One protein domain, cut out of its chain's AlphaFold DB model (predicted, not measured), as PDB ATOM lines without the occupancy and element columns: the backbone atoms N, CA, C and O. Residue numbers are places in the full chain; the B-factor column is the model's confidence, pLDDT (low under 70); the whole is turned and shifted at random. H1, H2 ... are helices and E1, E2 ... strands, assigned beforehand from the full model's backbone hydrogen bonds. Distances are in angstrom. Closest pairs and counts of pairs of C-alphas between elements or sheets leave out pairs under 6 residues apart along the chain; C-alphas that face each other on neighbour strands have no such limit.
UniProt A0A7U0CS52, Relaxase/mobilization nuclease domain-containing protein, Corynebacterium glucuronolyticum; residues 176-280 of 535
ATOM      1  N   VAL A 176     150.015 153.699 197.567       84.25
ATOM      2  CA  VAL A 176     149.014 152.900 198.294       84.25
ATOM      3  C   VAL A 176     149.428 152.696 199.752       84.25
ATOM      4  O   VAL A 176     148.634 152.952 200.649       84.25
ATOM      5  N   GLU A 177     150.677 152.301 199.993       83.75
ATOM      6  CA  GLU A 177     151.214 152.086 201.343       83.75
ATOM      7  C   GLU A 177     151.284 153.399 202.130       83.75
ATOM      8  O   GLU A 177     150.833 153.467 203.268       83.75
ATOM      9  N   ALA A 178     151.751 154.481 201.497       83.25
ATOM     10  CA  ALA A 178     151.772 155.810 202.103       83.25
ATOM     11  C   ALA A 178     150.357 156.326 202.445       83.25
ATOM     12  O   ALA A 178     150.168 156.995 203.462       83.25
ATOM     13  N   HIS A 179     149.347 156.002 201.629       80.56
ATOM     14  CA  HIS A 179     147.947 156.293 201.942       80.56
ATOM     15  C   HIS A 179     147.424 155.408 203.086       80.56
ATOM     16  O   HIS A 179     146.708 155.917 203.951       80.56
ATOM     17  N   ALA A 180     147.755 154.117 203.118       87.12
ATOM     18  CA  ALA A 180     147.353 153.208 204.190       87.12
ATOM     19  C   ALA A 180     147.890 153.681 205.551       87.12
ATOM     20  O   ALA A 180     147.091 153.931 206.455       87.12
ATOM     21  N   VAL A 181     149.197 153.960 205.637       83.44
ATOM     22  CA  VAL A 181     149.855 154.521 206.830       83.44
ATOM     23  C   VAL A 181     149.202 155.836 207.268       83.44
ATOM     24  O   VAL A 181     148.865 155.989 208.439       83.44
ATOM     25  N   ARG A 182     148.923 156.765 206.337       84.12
ATOM     26  CA  ARG A 182     148.239 158.040 206.656       84.12
ATOM     27  C   ARG A 182     146.832 157.845 207.241       84.12
ATOM     28  O   ARG A 182     146.348 158.712 207.956       84.12
ATOM     29  N   GLN A 183     146.172 156.731 206.932       86.19
ATOM     30  CA  GLN A 183     144.849 156.371 207.455       86.19
ATOM     31  C   GLN A 183     144.924 155.463 208.697       86.19
ATOM     32  O   GLN A 183     143.904 154.914 209.104       86.19
ATOM     33  N   GLY A 184     146.114 155.250 209.275       84.12
ATOM     34  CA  GLY A 184     146.310 154.351 210.416       84.12
ATOM     35  C   GLY A 184     146.084 152.867 210.097       84.12
ATOM     36  O   GLY A 184     145.908 152.070 211.015       84.12
ATOM     37  N   ARG A 185     146.066 152.479 208.814       88.31
ATOM     38  CA  ARG A 185     145.991 151.074 208.394       88.31
ATOM     39  C   ARG A 185     147.394 150.471 208.401       88.31
ATOM     40  O   ARG A 185     148.317 151.069 207.847       88.31
ATOM     41  N   SER A 186     147.536 149.292 209.008       83.00
ATOM     42  CA  SER A 186     148.795 148.545 208.985       83.00
ATOM     43  C   SER A 186     149.183 148.185 207.548       83.00
ATOM     44  O   SER A 186     148.343 147.835 206.714       83.00
ATOM     45  N   ILE A 187     150.482 148.288 207.281       87.19
ATOM     46  CA  ILE A 187     151.138 147.808 206.064       87.19
ATOM     47  C   ILE A 187     152.138 146.697 206.394       87.19
ATOM     48  O   ILE A 187     153.028 146.441 205.591       87.19
ATOM     49  N   ASP A 188     152.070 146.115 207.590       78.38
ATOM     50  CA  ASP A 188     153.087 145.189 208.092       78.38
ATOM     51  C   ASP A 188     153.088 143.881 207.280       78.38
ATOM     52  O   ASP A 188     152.040 143.500 206.745       78.38
ATOM     53  N   PRO A 189     154.238 143.190 207.147       79.31
ATOM     54  CA  PRO A 189     154.294 141.887 206.496       79.31
ATOM     55  C   PRO A 189     153.287 140.918 207.124       79.31
ATOM     56  O   PRO A 189     153.328 140.655 208.324       79.31
ATOM     57  N   ALA A 190     152.383 140.406 206.294       85.88
ATOM     58  CA  ALA A 190     151.335 139.469 206.685       85.88
ATOM     59  C   ALA A 190     151.524 138.105 205.995       85.88
ATOM     60  O   ALA A 190     152.086 138.080 204.889       85.88
ATOM     61  N   PRO A 191     151.021 137.008 206.598       86.25
ATOM     62  CA  PRO A 191     150.887 135.700 205.955       86.25
ATOM     63  C   PRO A 191     150.214 135.767 204.576       86.25
ATOM     64  O   PRO A 191     149.453 136.690 204.276       86.25
ATOM     65  N   LEU A 192     150.489 134.779 203.718       88.06
ATOM     66  CA  LEU A 192     150.059 134.789 202.311       88.06
ATOM     67  C   LEU A 192     148.535 134.727 202.119       88.06
ATOM     68  O   LEU A 192     148.032 135.191 201.096       88.06
ATOM     69  N   ASP A 193     147.804 134.190 203.093       88.81
ATOM     70  CA  ASP A 193     146.342 134.157 203.161       88.81
ATOM     71  C   ASP A 193     145.726 135.472 203.679       88.81
ATOM     72  O   ASP A 193     144.588 135.796 203.334       88.81
ATOM     73  N   GLU A 194     146.493 136.283 204.416       91.12
ATOM     74  CA  GLU A 194     146.086 137.584 204.971       91.12
ATOM     75  C   GLU A 194     146.545 138.794 204.121       91.12
ATOM     76  O   GLU A 194     146.498 139.953 204.558       91.12
ATOM     77  N   ILE A 195     146.987 138.574 202.875       92.50
ATOM     78  CA  ILE A 195     147.423 139.680 202.014       92.50
ATOM     79  C   ILE A 195     146.258 140.592 201.584       92.50
ATOM     80  O   ILE A 195     145.212 140.180 201.082       92.50
ATOM     81  N   THR A 196     146.487 141.893 201.707       93.31
ATOM     82  CA  THR A 196     145.569 142.980 201.355       93.31
ATOM     83  C   THR A 196     146.224 143.912 200.336       93.31
ATOM     84  O   THR A 196     147.370 143.712 199.938       93.31
ATOM     85  N   ASN A 197     145.523 144.951 199.856       92.38
ATOM     86  CA  ASN A 197     146.109 145.862 198.856       92.38
ATOM     87  C   ASN A 197     147.216 146.755 199.437       92.38
ATOM     88  O   ASN A 197     148.082 147.224 198.685       92.38
ATOM     89  N   ASP A 198     147.151 146.950 200.753       91.56
ATOM     90  CA  ASP A 198     148.005 147.819 201.544       91.56
ATOM     91  C   ASP A 198     149.324 147.115 201.897       91.56
ATOM     92  O   ASP A 198     150.386 147.681 201.656       91.56
ATOM     93  N   ASN A 199     149.273 145.864 202.378       91.12
ATOM     94  CA  ASN A 199     150.441 145.159 202.928       91.12
ATOM     95  C   ASN A 199     151.273 144.345 201.909       91.12
ATOM     96  O   ASN A 199     152.477 144.202 202.107       91.12
ATOM     97  N   TRP A 200     150.708 143.857 200.790       94.56
ATOM     98  CA  TRP A 200     151.377 142.826 199.961       94.56
ATOM     99  C   TRP A 200     152.748 143.233 199.406       94.56
ATOM    100  O   TRP A 200     153.586 142.380 199.117       94.56
ATOM    101  N   ARG A 201     152.996 144.536 199.229       93.00
ATOM    102  CA  ARG A 201     154.300 145.054 198.781       93.00
ATOM    103  C   ARG A 201     155.337 145.057 199.897       93.00
ATOM    104  O   ARG A 201     156.516 144.903 199.600       93.00
ATOM    105  N   HIS A 202     154.908 145.201 201.145       86.75
ATOM    106  CA  HIS A 202     155.768 145.053 202.308       86.75
ATOM    107  C   HIS A 202     156.077 143.581 202.571       86.75
ATOM    108  O   HIS A 202     157.256 143.259 202.670       86.75
ATOM    109  N   THR A 203     155.076 142.689 202.527       90.62
ATOM    110  CA  THR A 203     155.295 141.228 202.521       90.62
ATOM    111  C   THR A 203     156.302 140.837 201.431       90.62
ATOM    112  O   THR A 203     157.309 140.202 201.717       90.62
ATOM    113  N   LEU A 204     156.123 141.318 200.192       93.75
ATOM    114  CA  LEU A 204     157.056 141.043 199.091       93.75
ATOM    115  C   LEU A 204     158.482 141.559 199.342       93.75
ATOM    116  O   LEU A 204     159.438 140.916 198.921       93.75
ATOM    117  N   ARG A 205     158.649 142.708 200.005       87.50
ATOM    118  CA  ARG A 205     159.980 143.203 200.389       87.50
ATOM    119  C   ARG A 205     160.594 142.357 201.503       87.50
ATOM    120  O   ARG A 205     161.767 142.028 201.388       87.50
ATOM    121  N   ALA A 206     159.816 141.971 202.514       82.38
ATOM    122  CA  ALA A 206     160.277 141.115 203.607       82.38
ATOM    123  C   ALA A 206     160.792 139.766 203.082       82.38
ATOM    124  O   ALA A 206     161.952 139.439 203.309       82.38
ATOM    125  N   HIS A 207     160.002 139.064 202.263       88.31
ATOM    126  CA  HIS A 207     160.401 137.778 201.675       88.31
ATOM    127  C   HIS A 207     161.640 137.895 200.762       88.31
ATOM    128  O   HIS A 207     162.471 136.995 200.715       88.31
ATOM    129  N   VAL A 208     161.808 139.007 200.031       90.56
ATOM    130  CA  VAL A 208     163.017 139.236 199.211       90.56
ATOM    131  C   VAL A 208     164.259 139.513 200.073       90.56
ATOM    132  O   VAL A 208     165.365 139.129 199.682       90.56
ATOM    133  N   MET A 209     164.102 140.155 201.234       80.00
ATOM    134  CA  MET A 209     165.200 140.334 202.192       80.00
ATOM    135  C   MET A 209     165.560 139.011 202.874       80.00
ATOM    136  O   MET A 209     166.731 138.649 202.877       80.00
ATOM    137  N   GLU A 210     164.571 138.239 203.330       81.00
ATOM    138  CA  GLU A 210     164.765 136.906 203.922       81.00
ATOM    139  C   GLU A 210     165.502 135.957 202.960       81.00
ATOM    140  O   GLU A 210     166.529 135.378 203.314       81.00
ATOM    141  N   LEU A 211     165.084 135.923 201.689       88.94
ATOM    142  CA  LEU A 211     165.775 135.223 200.601       88.94
ATOM    143  C   LEU A 211     167.228 135.695 200.396       88.94
ATOM    144  O   LEU A 211     168.096 134.911 200.013       88.94
ATOM    145  N   SER A 212     167.515 136.979 200.622       82.50
ATOM    146  CA  SER A 212     168.875 137.526 200.519       82.50
ATOM    147  C   SER A 212     169.740 137.153 201.729       82.50
ATOM    148  O   SER A 212     170.962 137.015 201.608       82.50
ATOM    149  N   GLU A 213     169.122 136.968 202.894       79.81
ATOM    150  CA  GLU A 213     169.768 136.619 204.160       79.81
ATOM    151  C   GLU A 213     170.001 135.105 204.308       79.81
ATOM    152  O   GLU A 213     171.049 134.717 204.832       79.81
ATOM    153  N   ASP A 214     169.136 134.261 203.728       81.81
ATOM    154  CA  ASP A 214     169.206 132.787 203.723       81.81
ATOM    155  C   ASP A 214     170.646 132.260 203.526       81.81
ATOM    156  O   ASP A 214     171.244 132.503 202.472       81.81
ATOM    157  N   PRO A 215     171.246 131.534 204.491       84.25
ATOM    158  CA  PRO A 215     172.615 131.029 204.392       84.25
ATOM    159  C   PRO A 215     172.918 130.170 203.154       84.25
ATOM    160  O   PRO A 215     174.089 130.061 202.784       84.25
ATOM    161  N   ALA A 216     171.905 129.569 202.518       89.06
ATOM    162  CA  ALA A 216     172.047 128.829 201.268       89.06
ATOM    163  C   ALA A 216     172.173 129.735 200.030       89.06
ATOM    164  O   ALA A 216     172.593 129.252 198.978       89.06
ATOM    165  N   VAL A 217     171.813 131.017 200.115       91.06
ATOM    166  CA  VAL A 217     171.892 131.975 199.006       91.06
ATOM    167  C   VAL A 217     173.207 132.749 199.080       91.06
ATOM    168  O   VAL A 217     173.353 133.692 199.862       91.06
ATOM    169  N   GLU A 218     174.180 132.346 198.260       89.56
ATOM    170  CA  GLU A 218     175.485 133.013 198.155       89.56
ATOM    171  C   GLU A 218     175.647 133.805 196.855       89.56
ATOM    172  O   GLU A 218     176.362 134.806 196.838       89.56
ATOM    173  N   THR A 219     175.011 133.379 195.764       93.75
ATOM    174  CA  THR A 219     175.141 133.989 194.435       93.75
ATOM    175  C   THR A 219     173.808 134.507 193.894       93.75
ATOM    176  O   THR A 219     172.730 134.171 194.377       93.75
ATOM    177  N   MET A 220     173.871 135.327 192.842       93.50
ATOM    178  CA  MET A 220     172.674 135.769 192.116       93.50
ATOM    179  C   MET A 220     171.950 134.601 191.417       93.50
ATOM    180  O   MET A 220     170.763 134.712 191.141       93.50
ATOM    181  N   GLU A 221     172.644 133.498 191.126       93.88
ATOM    182  CA  GLU A 221     172.042 132.272 190.588       93.88
ATOM    183  C   GLU A 221     171.246 131.558 191.689       93.88
ATOM    184  O   GLU A 221     170.041 131.374 191.538       93.88
ATOM    185  N   ASP A 222     171.855 131.346 192.866       93.12
ATOM    186  CA  ASP A 222     171.156 130.838 194.056       93.12
ATOM    187  C   ASP A 222     169.911 131.666 194.402       93.12
ATOM    188  O   ASP A 222     168.869 131.106 194.725       93.12
ATOM    189  N   PHE A 223     170.015 132.997 194.335       93.81
ATOM    190  CA  PHE A 223     168.919 133.918 194.646       93.81
ATOM    191  C   PHE A 223     167.737 133.773 193.678       93.81
ATOM    192  O   PHE A 223     166.587 133.936 194.074       93.81
ATOM    193  N   MET A 224     167.998 133.459 192.406       93.75
ATOM    194  CA  MET A 224     166.942 133.196 191.426       93.75
ATOM    195  C   MET A 224     166.320 131.813 191.655       93.75
ATOM    196  O   MET A 224     165.093 131.706 191.712       93.75
ATOM    197  N   ASP A 225     167.149 130.785 191.840       91.56
ATOM    198  CA  ASP A 225     166.721 129.383 191.926       91.56
ATOM    199  C   ASP A 225     165.999 129.058 193.241       91.56
ATOM    200  O   ASP A 225     165.011 128.326 193.250       91.56
ATOM    201  N   LYS A 226     166.448 129.636 194.363       91.06
ATOM    202  CA  LYS A 226     165.871 129.414 195.702       91.06
ATOM    203  C   LYS A 226     164.718 130.362 196.025       91.06
ATOM    204  O   LYS A 226     164.098 130.217 197.073       91.06
ATOM    205  N   SER A 227     164.380 131.297 195.131       91.25
ATOM    206  CA  SER A 227     163.340 132.304 195.393       91.25
ATOM    207  C   SER A 227     161.963 131.728 195.731       91.25
ATOM    208  O   SER A 227     161.261 132.266 196.591       91.25
ATOM    209  N   LEU A 228     161.609 130.594 195.123       91.12
ATOM    210  CA  LEU A 228     160.335 129.914 195.360       91.12
ATOM    211  C   LEU A 228     160.225 129.330 196.778       91.12
ATOM    212  O   LEU A 228     159.122 129.290 197.312       91.12
ATOM    213  N   LEU A 229     161.346 128.974 197.426       88.31
ATOM    214  CA  LEU A 229     161.366 128.527 198.832       88.31
ATOM    215  C   LEU A 229     160.945 129.636 199.808       88.31
ATOM    216  O   LEU A 229     160.538 129.345 200.925       88.31
ATOM    217  N   HIS A 230     161.031 130.893 199.368       89.31
ATOM    218  CA  HIS A 230     160.617 132.090 200.102       89.31
ATOM    219  C   HIS A 230     159.298 132.658 199.549       89.31
ATOM    220  O   HIS A 230     159.001 133.838 199.720       89.31
ATOM    221  N   ASN A 231     158.512 131.851 198.824       93.62
ATOM    222  CA  ASN A 231     157.250 132.242 198.180       93.62
ATOM    223  C   ASN A 231     157.368 133.473 197.245       93.62
ATOM    224  O   ASN A 231     156.418 134.245 197.065       93.62
ATOM    225  N   VAL A 232     158.530 133.659 196.603       95.12
ATOM    226  CA  VAL A 232     158.781 134.743 195.639       95.12
ATOM    227  C   VAL A 232     159.164 134.181 194.272       95.12
ATOM    228  O   VAL A 232     160.103 133.414 194.135       95.12
ATOM    229  N   SER A 233     158.511 134.642 193.205       95.88
ATOM    230  CA  SER A 233     158.993 134.435 191.834       95.88
ATOM    231  C   SER A 233     159.833 135.631 191.384       95.88
ATOM    232  O   SER A 233     159.299 136.727 191.169       95.88
ATOM    233  N   VAL A 234     161.141 135.430 191.192       96.69
ATOM    234  CA  VAL A 234     162.041 136.442 190.612       96.69
ATOM    235  C   VAL A 234     162.127 136.270 189.093       96.69
ATOM    236  O   VAL A 234     162.291 135.171 188.568       96.69
ATOM    237  N   ARG A 235     162.050 137.373 188.340       95.06
ATOM    238  CA  ARG A 235     162.289 137.388 186.887       95.06
ATOM    239  C   ARG A 235     163.243 138.502 186.494       95.06
ATOM    240  O   ARG A 235     162.943 139.681 186.692       95.06
ATOM    241  N   SER A 236     164.345 138.135 185.848       94.81
ATOM    242  CA  SER A 236     165.291 139.073 185.249       94.81
ATOM    243  C   SER A 236     164.909 139.431 183.805       94.81
ATOM    244  O   SER A 236     164.275 138.661 183.078       94.81
ATOM    245  N   ARG A 237     165.272 140.642 183.369       93.69
ATOM    246  CA  ARG A 237     165.258 141.061 181.959       93.69
ATOM    247  C   ARG A 237     166.421 141.996 181.662       93.69
ATOM    248  O   ARG A 237     166.555 143.033 182.311       93.69
ATOM    249  N   SER A 238     167.181 141.701 180.614       92.31
ATOM    250  CA  SER A 238     168.170 142.629 180.062       92.31
ATOM    251  C   SER A 238     167.496 143.881 179.490       92.31
ATOM    252  O   SER A 238     166.408 143.827 178.899       92.31
ATOM    253  N   GLY A 239     168.153 145.027 179.646       86.56
ATOM    254  CA  GLY A 239     167.735 146.281 179.044       86.56
ATOM    255  C   GLY A 239     167.889 146.298 177.523       86.56
ATOM    256  O   GLY A 239     168.394 145.372 176.892       86.56
ATOM    257  N   ARG A 240     167.411 147.377 176.896       86.94
ATOM    258  CA  ARG A 240     167.417 147.539 175.433       86.94
ATOM    259  C   ARG A 240     168.021 148.880 175.028       86.94
ATOM    260  O   ARG A 240     167.939 149.864 175.767       86.94
ATOM    261  N   GLY A 241     168.594 148.930 173.826       90.44
ATOM    262  CA  GLY A 241     169.195 150.144 173.269       90.44
ATOM    263  C   GLY A 241     170.329 150.669 174.151       90.44
ATOM    264  O   GLY A 241     171.281 149.951 174.425       90.44
ATOM    265  N   LYS A 242     170.213 151.915 174.629       81.44
ATOM    266  CA  LYS A 242     171.245 152.572 175.458       81.44
ATOM    267  C   LYS A 242     171.445 151.956 176.849       81.44
ATOM    268  O   LYS A 242     172.426 152.287 177.496       81.44
ATOM    269  N   ASN A 243     170.541 151.077 177.286       83.88
ATOM    270  CA  ASN A 243     170.609 150.393 178.578       83.88
ATOM    271  C   ASN A 243     170.844 148.879 178.411       83.88
ATOM    272  O   ASN A 243     170.439 148.113 179.278       83.88
ATOM    273  N   LYS A 244     171.414 148.426 177.284       87.88
ATOM    274  CA  LYS A 244     171.638 146.995 176.996       87.88
ATOM    275  C   LYS A 244     172.425 146.258 178.093       87.88
ATOM    276  O   LYS A 244     172.147 145.095 178.342       87.88
ATOM    277  N   ASP A 245     173.333 146.958 178.772       85.88
ATOM    278  CA  ASP A 245     174.227 146.401 179.790       85.88
ATOM    279  C   ASP A 245     173.611 146.442 181.215       85.88
ATOM    280  O   ASP A 245     174.307 146.204 182.194       85.88
ATOM    281  N   LYS A 246     172.312 146.772 181.354       88.12
ATOM    282  CA  LYS A 246     171.576 146.771 182.634       88.12
ATOM    283  C   LYS A 246     170.626 145.582 182.746       88.12
ATOM    284  O   LYS A 246     169.908 145.282 181.790       88.12
ATOM    285  N   THR A 247     170.523 145.008 183.941       92.69
ATOM    286  CA  THR A 247     169.552 143.957 184.279       92.69
ATOM    287  C   THR A 247     168.444 144.527 185.158       92.69
ATOM    288  O   THR A 247     168.699 145.256 186.108       92.69
ATOM    289  N   TYR A 248     167.189 144.211 184.838       92.75
ATOM    290  CA  TYR A 248     166.020 144.629 185.609       92.75
ATOM    291  C   TYR A 248     165.348 143.416 186.246       92.75
ATOM    292  O   TYR A 248     164.996 142.476 185.532       92.75
ATOM    293  N   LEU A 249     165.111 143.467 187.558       96.25
ATOM    294  CA  LEU A 249     164.360 142.448 188.290       96.25
ATOM    295  C   LEU A 249     162.877 142.826 188.429       96.25
ATOM    296  O   LEU A 249     162.494 144.000 188.503       96.25
ATOM    297  N   THR A 250     162.023 141.810 188.417       96.81
ATOM    298  CA  THR A 250     160.590 141.879 188.724       96.81
ATOM    299  C   THR A 250     160.267 140.737 189.670       96.81
ATOM    300  O   THR A 250     160.637 139.603 189.381       96.81
ATOM    301  N   TYR A 251     159.574 141.047 190.758       97.19
ATOM    302  CA  TYR A 251     159.203 140.091 191.792       97.19
ATOM    303  C   TYR A 251     157.697 139.833 191.756       97.19
ATOM    304  O   TYR A 251     156.927 140.674 191.272       97.19
ATOM    305  N   ALA A 252     157.265 138.689 192.270       97.12
ATOM    306  CA  ALA A 252     155.868 138.402 192.567       97.12
ATOM    307  C   ALA A 252     155.768 137.508 193.803       97.12
ATOM    308  O   ALA A 252     156.542 136.562 193.891       97.12
ATOM    309  N   LEU A 253     154.805 137.768 194.690       96.81
ATOM    310  CA  LEU A 253     154.400 136.768 195.682       96.81
ATOM    311  C   LEU A 253     153.707 135.607 194.961       96.81
ATOM    312  O   LEU A 253     152.859 135.848 194.090       96.81
ATOM    313  N   VAL A 254     154.063 134.379 195.324       95.19
ATOM    314  CA  VAL A 254     153.446 133.136 194.845       95.19
ATOM    315  C   VAL A 254     152.937 132.307 196.022       95.19
ATOM    316  O   VAL A 254     153.471 132.411 197.119       95.19
ATOM    317  N   ASP A 255     151.896 131.513 195.799       91.50
ATOM    318  CA  ASP A 255     151.510 130.435 196.717       91.50
ATOM    319  C   ASP A 255     152.418 129.200 196.547       91.50
ATOM    320  O   ASP A 255     153.367 129.204 195.755       91.50
ATOM    321  N   ASP A 256     152.126 128.149 197.313       86.75
ATOM    322  CA  ASP A 256     152.865 126.881 197.317       86.75
ATOM    323  C   ASP A 256     152.724 126.095 195.993       86.75
ATOM    324  O   ASP A 256     153.555 125.239 195.695       86.75
ATOM    325  N   ASP A 257     151.721 126.423 195.165       86.38
ATOM    326  CA  ASP A 257     151.535 125.907 193.798       86.38
ATOM    327  C   ASP A 257     152.308 126.745 192.743       86.38
ATOM    328  O   ASP A 257     152.074 126.631 191.535       86.38
ATOM    329  N   GLU A 258     153.217 127.625 193.184       88.88
ATOM    330  CA  GLU A 258     153.972 128.605 192.382       88.88
ATOM    331  C   GLU A 258     153.094 129.636 191.630       88.88
ATOM    332  O   GLU A 258     153.561 130.358 190.731       88.88
ATOM    333  N   VAL A 259     151.807 129.760 191.973       91.25
ATOM    334  CA  VAL A 259     150.867 130.642 191.281       91.25
ATOM    335  C   VAL A 259     150.967 132.063 191.849       91.25
ATOM    336  O   VAL A 259     150.832 132.283 193.049       91.25
ATOM    337  N   PRO A 260     151.160 133.102 191.005       94.38
ATOM    338  CA  PRO A 260     151.221 134.474 191.496       94.38
ATOM    339  C   PRO A 260     149.912 134.921 192.147       94.38
ATOM    340  O   PRO A 260     148.887 135.052 191.455       94.38
ATOM    341  N   LEU A 261     149.998 135.241 193.440       93.81
ATOM    342  CA  LEU A 261     148.897 135.717 194.270       93.81
ATOM    343  C   LEU A 261     148.237 136.962 193.666       93.81
ATOM    344  O   LEU A 261     148.845 137.716 192.891       93.81
ATOM    345  N   LYS A 262     146.962 137.187 194.000       95.12
ATOM    346  CA  LYS A 262     146.171 138.296 193.450       95.12
ATOM    347  C   LYS A 262     145.391 139.030 194.527       95.12
ATOM    348  O   LYS A 262     144.589 138.431 195.227       95.12
ATOM    349  N   VAL A 263     145.496 140.354 194.513       92.44
ATOM    350  CA  VAL A 263     144.642 141.255 195.292       92.44
ATOM    351  C   VAL A 263     143.917 142.198 194.335       92.44
ATOM    352  O   VAL A 263     144.510 142.714 193.385       92.44
ATOM    353  N   ASN A 264     142.619 142.428 194.554       89.75
ATOM    354  CA  ASN A 264     141.764 143.259 193.690       89.75
ATOM    355  C   ASN A 264     141.856 142.860 192.199       89.75
ATOM    356  O   ASN A 264     141.946 143.708 191.307       89.75
ATOM    357  N   ASN A 265     141.891 141.546 191.938       89.38
ATOM    358  CA  ASN A 265     142.069 140.921 190.619       89.38
ATOM    359  C   ASN A 265     143.347 141.354 189.855       89.38
ATOM    360  O   ASN A 265     143.434 141.235 188.631       89.38
ATOM    361  N   ARG A 266     144.367 141.856 190.563       91.62
ATOM    362  CA  ARG A 266     145.693 142.183 190.023       91.62
ATOM    363  C   ARG A 266     146.737 141.295 190.685       91.62
ATOM    364  O   ARG A 266     146.657 141.051 191.881       91.62
ATOM    365  N   LYS A 267     147.720 140.824 189.913       95.12
ATOM    366  CA  LYS A 267     148.835 140.035 190.456       95.12
ATOM    367  C   LYS A 267     149.642 140.868 191.453       95.12
ATOM    368  O   LYS A 267     149.959 142.019 191.148       95.12
ATOM    369  N   CYS A 268     150.031 140.259 192.566       95.12
ATOM    370  CA  CYS A 268     150.942 140.802 193.573       95.12
ATOM    371  C   CYS A 268     152.384 140.774 193.050       95.12
ATOM    372  O   CYS A 268     153.243 140.061 193.557       95.12
ATOM    373  N   SER A 269     152.626 141.517 191.966       95.50
ATOM    374  CA  SER A 269     153.903 141.589 191.264       95.50
ATOM    375  C   SER A 269     154.295 143.030 190.985       95.50
ATOM    376  O   SER A 269     153.478 143.838 190.534       95.50
ATOM    377  N   GLU A 270     155.562 143.354 191.225       94.81
ATOM    378  CA  GLU A 270     156.098 144.696 191.038       94.81
ATOM    379  C   GLU A 270     157.552 144.655 190.550       94.81
ATOM    380  O   GLU A 270     158.296 143.697 190.766       94.81
ATOM    381  N   ARG A 271     157.970 145.709 189.844       93.25
ATOM    382  CA  ARG A 271     159.371 145.865 189.440       93.25
ATOM    383  C   ARG A 271     160.208 146.295 190.637       93.25
ATOM    384  O   ARG A 271     159.832 147.239 191.327       93.25
ATOM    385  N   ALA A 272     161.394 145.710 190.764       90.69
ATOM    386  CA  ALA A 272     162.408 146.067 191.754       90.69
ATOM    387  C   ALA A 272     162.558 147.580 191.988       90.69
ATOM    388  O   ALA A 272     162.510 148.059 193.114       90.69
ATOM    389  N   SER A 273     162.639 148.352 190.900       85.69
ATOM    390  CA  SER A 273     162.827 149.806 190.932       85.69
ATOM    391  C   SER A 273     161.640 150.628 191.456       85.69
ATOM    392  O   SER A 273     161.729 151.854 191.460       85.69
ATOM    393  N   LYS A 274     160.534 149.996 191.876       85.50
ATOM    394  CA  LYS A 274     159.486 150.635 192.692       85.50
ATOM    395  C   LYS A 274     159.483 150.197 194.164       85.50
ATOM    396  O   LYS A 274     158.759 150.808 194.940       85.50
ATOM    397  N   LEU A 275     160.217 149.142 194.523       82.31
ATOM    398  CA  LEU A 275     160.317 148.642 195.899       82.31
ATOM    399  C   LEU A 275     161.466 149.317 196.664       82.31
ATOM    400  O   LEU A 275     161.350 149.536 197.863       82.31
ATOM    401  N   GLY A 276     162.540 149.692 195.959       75.50
ATOM    402  CA  GLY A 276     163.667 150.452 196.504       75.50
ATOM    403  C   GLY A 276     164.885 150.433 195.577       75.50
ATOM    404  O   GLY A 276     164.796 150.042 194.407       75.50
ATOM    405  N   THR A 277     166.034 150.875 196.084       78.62
ATOM    406  CA  THR A 277     167.353 150.653 195.461       78.62
ATOM    407  C   THR A 277     167.833 149.230 195.680       78.62
ATOM    408  O   THR A 277     168.297 148.590 194.740       78.62
ATOM    409  N   ASP A 278     167.633 148.721 196.885       77.12
ATOM    410  CA  ASP A 278     168.299 147.522 197.394       77.12
ATOM    411  C   ASP A 278     167.704 146.263 196.751       77.12
ATOM    412  O   ASP A 278     168.409 145.326 196.401       77.12
ATOM    413  N   PHE A 279     166.416 146.334 196.408       86.44
ATOM    414  CA  PHE A 279     165.692 145.344 195.614       86.44
ATOM    415  C   PHE A 279     166.098 145.306 194.125       86.44
ATOM    416  O   PHE A 279     165.602 144.449 193.390       86.44
ATOM    417  N   GLN A 280     166.924 146.233 193.622       90.62
ATOM    418  CA  GLN A 280     167.410 146.207 192.229       90.62
ATOM    419  C   GLN A 280     168.528 145.177 192.054       90.62
ATOM    420  O   GLN A 280     169.100 144.702 193.026       90.62
TER     421      GLN A 280
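Overview. This is residues 176 to 280 of the 535 residues of the protein "Relaxase/mobilization nuclease domain-containing protein" of Corynebacterium glucuronolyticum (UniProt A0A7U0CS52). A small, ladder-like sheet of three strands, the long E1 and E2 with the three-residue E3 along E2, has one long helix, H2, crossing over one of its faces. The turn between E1 and E2 sticks out at one end with residues 240 to 245, and H1 lies off toward the other end, away from the sheet. The printed part has 105 residues with five named helices and three named strands, in the order H1 H2 H3 H4 E1 E2 E3 H5; the sheet runs E1 E2 E3, antiparallel throughout. The class is mixed, helices and strands, with under half of the residues in named elements. The whole is compact, with a radius of gyration of the C-alphas of 14.3 A and spans of 41 by 33 by 25 A.

Along the chain. E1, residues 232 to 238, is 19.8 A long and begins at C-alpha 232 at (158.781, 134.743, 195.639). E2, residues 247 to 253, is 20.3 A long, and E3 is residues 269 to 271. H2, residues 200 to 213, is 19.9 A long and begins at C-alpha 200 at (151.377, 142.826, 199.961). H1 is residues 176 to 182, H3 residues 220 to 225 and H4 residues 227 to 230. H5, residues 272 to 275, ends at C-alpha 275 at (160.317, 148.642, 195.899).

Arrangement. E1, E2 and E3 form a meander, each strand the antiparallel neighbour of the one before. The hairpin E1 and E2 has N 235 and O 250 within hydrogen-bond range at 2.8 A; the hairpin E2 and E3 has N 251 and O 270 at 2.9 A. H2 is on one face of the sheet, making two layers, at a height over the sheet of 9.2 A. It lies over E1 and E2 and runs across the strands, at 77 degrees to E1 on the local plane. Its closest C-alphas to E2 are those of Leu 204 and Leu 253, 6.1 A apart. With residues 207 to 211 alone H2 touches H4, closest at the C-alphas of His 207 and His 230, 5.9 A. H3 and H4 only graze the sheet, and H5 stands at the sheet's level, with a height of 1.7 A. H1 and H2 are only just apart, the closest C-alphas at 8.1 A. In H1, H2 and H3 every O i to N i+4 pair is within hydrogen-bond range; H4 and H5 are too short for such a pair.

Size, cuts and confidence. The two C-alphas farthest apart are those of Gly 184 and Gly 241, at 43.8 A. The printed part has no cut. The links H1 to H2 and E2 to E3 are long. The mean pLDDT of the printed part is 89.2, and no printed residue is under 70.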